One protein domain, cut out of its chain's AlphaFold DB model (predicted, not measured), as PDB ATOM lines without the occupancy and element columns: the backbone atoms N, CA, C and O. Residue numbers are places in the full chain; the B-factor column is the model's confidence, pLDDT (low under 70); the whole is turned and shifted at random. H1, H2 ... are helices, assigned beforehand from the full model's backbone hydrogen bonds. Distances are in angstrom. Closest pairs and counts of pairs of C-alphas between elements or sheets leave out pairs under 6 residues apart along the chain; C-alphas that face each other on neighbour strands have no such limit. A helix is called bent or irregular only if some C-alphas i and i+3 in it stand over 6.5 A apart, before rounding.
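Overview. This is residues 2 to 19 and 31 to 58 of the 60 residues of an uncharacterized protein of Microcystis aeruginosa NIES-4325 (UniProt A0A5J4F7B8). Two helices of unequal length, H1 and H2, run side by side in opposite ways with their lines crossed at 38 degrees, and a short third helix, H3, folds back after H2 and packs crosswise on another side of it. H2 is the middle of the three by its contacts, since it touches both others, while H1 and H3 are near each other with 6 pairs of C-alphas within 10 A. The printed part has 46 residues with three named helices, H1, H2 and H3 in chain order, and no named strand; the class is all helix. It is compact, with a radius of gyration of the C-alphas of 10.1 A, and its outline is elongated, spanning 30 by 18 by 17 A.

Along the chain. H1, the longest helix, covers residues 2 to 18 and measures 24.1 A from C-alpha 2 at (201.950, 276.669, 335.623) to C-alpha 18 at (209.424, 260.612, 319.260). H2 covers residues 31 to 44 and measures 19.7 A from first to last C-alpha; C-alpha 31 is at (209.334, 259.234, 332.636). H2 is neither bent nor irregular, but only just: C-alphas 39 and 42 are 6.2 A apart. H3 covers residues 49 to 56 and measures 10.5 A from first to last C-alpha, ending with C-alpha 56 at (204.138, 268.286, 339.869).

Arrangement. H1 and H2 touch, with 16 pairs of C-alphas within 8 A. Their closest C-alphas are those of Glu 13 and Gly 32, 5.1 A apart. They run opposite ways at a steep tilt of 38 degrees, only just beyond shallow. H2 and H3 also touch, and their closest C-alphas are those of Ala 41 and Gly 52, 4.4 A apart. These two run opposite ways at a steep tilt of 69 degrees, only just short of about perpendicular. The centres of H1 and H2 are 10.0 A apart, and those of H2 and H3 are 8.0 A apart. In H1 and H3 every O i to N i+4 pair is within hydrogen-bond range; in H2 it is 9 of 10.

Size, cuts and confidence. The two C-alphas farthest apart are those of Ala 18 and Ser 46, at 29.9 A, while the first and last printed C-alphas, of Asn 2 and Gln 58, are 10.8 A apart. Residues 20 to 30 are cut out between H1 and H2, and C-alphas 19 and 31 are 12.3 A apart across the cut. The link from H2 to H3, which is printed whole, is tight, with 4 residues. The mean pLDDT of the printed part is 92.0, and residue 58 is under 70.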
ATOM      1  N   ASN A   2     202.672 277.913 335.929       84.38
ATOM      2  CA  ASN A   2     201.950 276.669 335.623       84.38
ATOM      3  C   ASN A   2     201.982 276.321 334.127       84.38
ATOM      4  O   ASN A   2     202.405 275.226 333.781       84.38
ATOM      5  N   ASP A   3     201.693 277.285 333.247       90.88
ATOM      6  CA  ASP A   3     201.762 277.075 331.791       90.88
ATOM      7  C   ASP A   3     203.168 276.688 331.302       90.88
ATOM      8  O   ASP A   3     203.311 275.916 330.360       90.88
ATOM      9  N   GLU A   4     204.220 277.190 331.959       92.31
ATOM     10  CA  GLU A   4     205.612 276.845 331.632       92.31
ATOM     11  C   GLU A   4     205.932 275.406 332.049       92.31
ATOM     12  O   GLU A   4     206.545 274.669 331.286       92.31
ATOM     13  N   ILE A   5     205.480 274.988 333.236       91.50
ATOM     14  CA  ILE A   5     205.628 273.610 333.722       91.50
ATOM     15  C   ILE A   5     204.858 272.643 332.815       91.50
ATOM     16  O   ILE A   5     205.405 271.611 332.433       91.50
ATOM     17  N   ILE A   6     203.634 273.001 332.412       92.69
ATOM     18  CA  ILE A   6     202.832 272.222 331.458       92.69
ATOM     19  C   ILE A   6     203.554 272.130 330.109       92.69
ATOM     20  O   ILE A   6     203.668 271.041 329.555       92.69
ATOM     21  N   ALA A   7     204.090 273.240 329.595       95.19
ATOM     22  CA  ALA A   7     204.829 273.242 328.335       95.19
ATOM     23  C   ALA A   7     206.087 272.357 328.396       95.19
ATOM     24  O   ALA A   7     206.359 271.625 327.446       95.19
ATOM     25  N   ILE A   8     206.828 272.385 329.511       94.94
ATOM     26  CA  ILE A   8     207.982 271.501 329.733       94.94
ATOM     27  C   ILE A   8     207.527 270.039 329.770       94.94
ATOM     28  O   ILE A   8     208.150 269.207 329.117       94.94
ATOM     29  N   TYR A   9     206.430 269.731 330.465       94.88
ATOM     30  CA  TYR A   9     205.885 268.374 330.517       94.88
ATOM     31  C   TYR A   9     205.479 267.855 329.139       94.88
ATOM     32  O   TYR A   9     205.920 266.777 328.739       94.88
ATOM     33  N   CYS A  10     204.719 268.640 328.370       95.81
ATOM     34  CA  CYS A  10     204.354 268.278 327.002       95.81
ATOM     35  C   CYS A  10     205.592 268.057 326.124       95.81
ATOM     36  O   CYS A  10     205.649 267.074 325.392       95.81
ATOM     37  N   LEU A  11     206.608 268.918 326.241       96.81
ATOM     38  CA  LEU A  11     207.862 268.759 325.507       96.81
ATOM     39  C   LEU A  11     208.583 267.452 325.876       96.81
ATOM     40  O   LEU A  11     209.070 266.758 324.986       96.81
ATOM     41  N   CYS A  12     208.659 267.105 327.163       96.62
ATOM     42  CA  CYS A  12     209.267 265.852 327.613       96.62
ATOM     43  C   CYS A  12     208.507 264.629 327.078       96.62
ATOM     44  O   CYS A  12     209.129 263.725 326.525       96.62
ATOM     45  N   GLU A  13     207.178 264.630 327.177       95.81
ATOM     46  CA  GLU A  13     206.316 263.568 326.647       95.81
ATOM     47  C   GLU A  13     206.468 263.395 325.129       95.81
ATOM     48  O   GLU A  13     206.578 262.272 324.636       95.81
ATOM     49  N   ASP A  14     206.514 264.494 324.376       97.06
ATOM     50  CA  ASP A  14     206.677 264.454 322.922       97.06
ATOM     51  C   ASP A  14     208.056 263.918 322.515       97.06
ATOM     52  O   ASP A  14     208.157 263.145 321.561       97.06
ATOM     53  N   ILE A  15     209.115 264.261 323.258       97.31
ATOM     54  CA  ILE A  15     210.462 263.710 323.040       97.31
ATOM     55  C   ILE A  15     210.476 262.201 323.305       97.31
ATOM     56  O   ILE A  15     210.976 261.446 322.471       97.31
ATOM     57  N   LEU A  16     209.901 261.748 324.422       96.44
ATOM     58  CA  LEU A  16     209.835 260.323 324.760       96.44
ATOM     59  C   LEU A  16     209.051 259.537 323.700       96.44
ATOM     60  O   LEU A  16     209.516 258.493 323.234       96.44
ATOM     61  N   LYS A  17     207.920 260.078 323.232       95.56
ATOM     62  CA  LYS A  17     207.135 259.494 322.133       95.56
ATOM     63  C   LYS A  17     207.912 259.464 320.823       95.56
ATOM     64  O   LYS A  17     207.914 258.438 320.147       95.56
ATOM     65  N   ALA A  18     208.603 260.546 320.469       97.56
ATOM     66  CA  ALA A  18     209.424 260.612 319.260       97.56
ATOM     67  C   ALA A  18     210.594 259.613 319.292       97.56
ATOM     68  O   ALA A  18     210.982 259.082 318.252       97.56
ATOM     69  N   MET A  19     211.125 259.319 320.480       96.81
ATOM     70  CA  MET A  19     212.147 258.294 320.702       96.81
ATOM     71  C   MET A  19     211.581 256.867 320.746       96.81
ATOM     72  O   MET A  19     212.352 255.914 320.868       96.81
ATOM     73  N   ASP A  31     207.985 258.763 332.971       93.88
ATOM     74  CA  ASP A  31     209.334 259.234 332.636       93.88
ATOM     75  C   ASP A  31     209.315 260.718 332.217       93.88
ATOM     76  O   ASP A  31     210.242 261.478 332.524       93.88
ATOM     77  N   GLY A  32     208.212 261.177 331.615       94.56
ATOM     78  CA  GLY A  32     207.976 262.592 331.325       94.56
ATOM     79  C   GLY A  32     207.861 263.449 332.589       94.56
ATOM     80  O   GLY A  32     208.433 264.543 332.655       94.56
ATOM     81  N   GLU A  33     207.194 262.956 333.635       93.06
ATOM     82  CA  GLU A  33     207.084 263.648 334.924       93.06
ATOM     83  C   GLU A  33     208.432 263.684 335.667       93.06
ATOM     84  O   GLU A  33     208.789 264.713 336.262       93.06
ATOM     85  N   VAL A  34     209.234 262.619 335.568       95.00
ATOM     86  CA  VAL A  34     210.612 262.583 336.087       95.00
ATOM     87  C   VAL A  34     211.482 263.631 335.390       95.00
ATOM     88  O   VAL A  34     212.132 264.441 336.062       95.00
ATOM     89  N   MET A  35     211.465 263.672 334.054       95.81
ATOM     90  CA  MET A  35     212.218 264.659 333.272       95.81
ATOM     91  C   MET A  35     211.780 266.090 333.588       95.81
ATOM     92  O   MET A  35     212.618 266.964 333.820       95.81
ATOM     93  N   THR A  36     210.472 266.325 333.675       95.25
ATOM     94  CA  THR A  36     209.924 267.645 334.005       95.25
ATOM     95  C   THR A  36     210.364 268.087 335.392       95.25
ATOM     96  O   THR A  36     210.842 269.207 335.557       95.25
ATOM     97  N   THR A  37     210.296 267.199 336.387       95.06
ATOM     98  CA  THR A  37     210.778 267.477 337.747       95.06
ATOM     99  C   THR A  37     212.260 267.852 337.747       95.06
ATOM    100  O   THR A  37     212.656 268.800 338.431       95.06
ATOM    101  N   ALA A  38     213.078 267.149 336.958       95.50
ATOM    102  CA  ALA A  38     214.508 267.414 336.849       95.50
ATOM    103  C   ALA A  38     214.819 268.801 336.255       95.50
ATOM    104  O   ALA A  38     215.835 269.398 336.613       95.50
ATOM    105  N   ILE A  39     213.937 269.336 335.405       94.88
ATOM    106  CA  ILE A  39     214.053 270.671 334.798       94.88
ATOM    107  C   ILE A  39     213.459 271.753 335.716       94.88
ATOM    108  O   ILE A  39     214.075 272.791 335.951       94.88
ATOM    109  N   VAL A  40     212.281 271.513 336.291       93.00
ATOM    110  CA  VAL A  40     211.556 272.469 337.148       93.00
ATOM    111  C   VAL A  40     212.282 272.704 338.473       93.00
ATOM    112  O   VAL A  40     212.304 273.830 338.978       93.00
ATOM    113  N   ALA A  41     212.917 271.674 339.039       94.44
ATOM    114  CA  ALA A  41     213.623 271.782 340.310       94.44
ATOM    115  C   ALA A  41     214.732 272.859 340.314       94.44
ATOM    116  O   ALA A  41     214.705 273.721 341.199       94.44
ATOM    117  N   PRO A  42     215.695 272.884 339.374       94.56
ATOM    118  CA  PRO A  42     216.696 273.948 339.306       94.56
ATOM    119  C   PRO A  42     216.107 275.309 338.921       94.56
ATOM    120  O   PRO A  42     216.543 276.314 339.478       94.56
ATOM    121  N   LEU A  43     215.104 275.353 338.039       92.75
ATOM    122  CA  LEU A  43     214.516 276.614 337.572       92.75
ATOM    123  C   LEU A  43     213.714 277.344 338.657       92.75
ATOM    124  O   LEU A  43     213.816 278.563 338.781       92.75
ATOM    125  N   TYR A  44     212.941 276.609 339.459       90.19
ATOM    126  CA  TYR A  44     211.942 277.206 340.355       90.19
ATOM    127  C   TYR A  44     212.077 276.787 341.822       90.19
ATOM    128  O   TYR A  44     211.483 277.410 342.698       90.19
ATOM    129  N   CYS A  45     212.858 275.745 342.119       90.31
ATOM    130  CA  CYS A  45     213.010 275.197 343.470       90.31
ATOM    131  C   CYS A  45     214.463 275.211 343.971       90.31
ATOM    132  O   CYS A  45     214.786 274.485 344.913       90.31
ATOM    133  N   SER A  46     215.342 276.014 343.359       92.19
ATOM    134  CA  SER A  46     216.768 276.107 343.724       92.19
ATOM    135  C   SER A  46     217.495 274.752 343.693       92.19
ATOM    136  O   SER A  46     218.378 274.495 344.506       92.19
ATOM    137  N   GLY A  47     217.081 273.858 342.794       89.75
ATOM    138  CA  GLY A  47     217.618 272.500 342.665       89.75
ATOM    139  C   GLY A  47     217.058 271.503 343.681       89.75
ATOM    140  O   GLY A  47     217.514 270.365 343.744       89.75
ATOM    141  N   ASN A  48     216.065 271.887 344.485       94.44
ATOM    142  CA  ASN A  48     215.420 270.973 345.419       94.44
ATOM    143  C   ASN A  48     214.397 270.091 344.686       94.44
ATOM    144  O   ASN A  48     213.258 270.500 344.456       94.44
ATOM    145  N   PHE A  49     214.809 268.869 344.346       92.38
ATOM    146  CA  PHE A  49     213.982 267.910 343.611       92.38
ATOM    147  C   PHE A  49     212.718 267.485 344.364       92.38
ATOM    148  O   PHE A  49     211.689 267.296 343.731       92.38
ATOM    149  N   GLU A  50     212.733 267.428 345.699       91.81
ATOM    150  CA  GLU A  50     211.515 267.136 346.471       91.81
ATOM    151  C   GLU A  50     210.475 268.253 346.349       91.81
ATOM    152  O   GLU A  50     209.276 267.987 346.250       91.81
ATOM    153  N   LYS A  51     210.915 269.517 346.332       89.69
ATOM    154  CA  LYS A  51     210.016 270.651 346.075       89.69
ATOM    155  C   LYS A  51     209.528 270.660 344.627       89.69
ATOM    156  O   LYS A  51     208.341 270.882 344.418       89.69
ATOM    157  N   GLY A  52     210.404 270.366 343.664       89.25
ATOM    158  CA  GLY A  52     210.034 270.238 342.252       89.25
ATOM    159  C   GLY A  52     208.989 269.144 342.030       89.25
ATOM    160  O   GLY A  52     207.948 269.400 341.438       89.25
ATOM    161  N   ARG A  53     209.197 267.963 342.618       89.81
ATOM    162  CA  ARG A  53     208.249 266.846 342.555       89.81
ATOM    163  C   ARG A  53     206.907 267.214 343.182       89.81
ATOM    164  O   ARG A  53     205.862 266.949 342.607       89.81
ATOM    165  N   LYS A  54     206.911 267.890 344.337       89.12
ATOM    166  CA  LYS A  54     205.672 268.388 344.960       89.12
ATOM    167  C   LYS A  54     204.936 269.415 344.104       89.12
ATOM    168  O   LYS A  54     203.718 269.486 344.214       89.12
ATOM    169  N   ALA A  55     205.645 270.201 343.296       84.38
ATOM    170  CA  ALA A  55     205.021 271.124 342.352       84.38
ATOM    171  C   ALA A  55     204.307 270.380 341.206       84.38
ATOM    172  O   ALA A  55     203.305 270.880 340.711       84.38
ATOM    173  N   MET A  56     204.779 269.179 340.846       83.69
ATOM    174  CA  MET A  56     204.138 268.286 339.869       83.69
ATOM    175  C   MET A  56     202.963 267.493 340.464       83.69
ATOM    176  O   MET A  56     201.958 267.287 339.798       83.69
ATOM    177  N   SER A  57     203.050 267.083 341.736       76.00
ATOM    178  CA  SER A  57     202.018 266.259 342.395       76.00
ATOM    179  C   SER A  57     200.762 267.024 342.849       76.00
ATOM    180  O   SER A  57     199.863 266.418 343.435       76.00
ATOM    181  N   GLN A  58     200.697 268.346 342.666       58.88
ATOM    182  CA  GLN A  58     199.480 269.109 342.951       58.88
ATOM    183  C   GLN A  58     198.543 269.036 341.739       58.88
ATOM    184  O   GLN A  58     198.991 269.347 340.636       58.88
TER     185      GLN A  58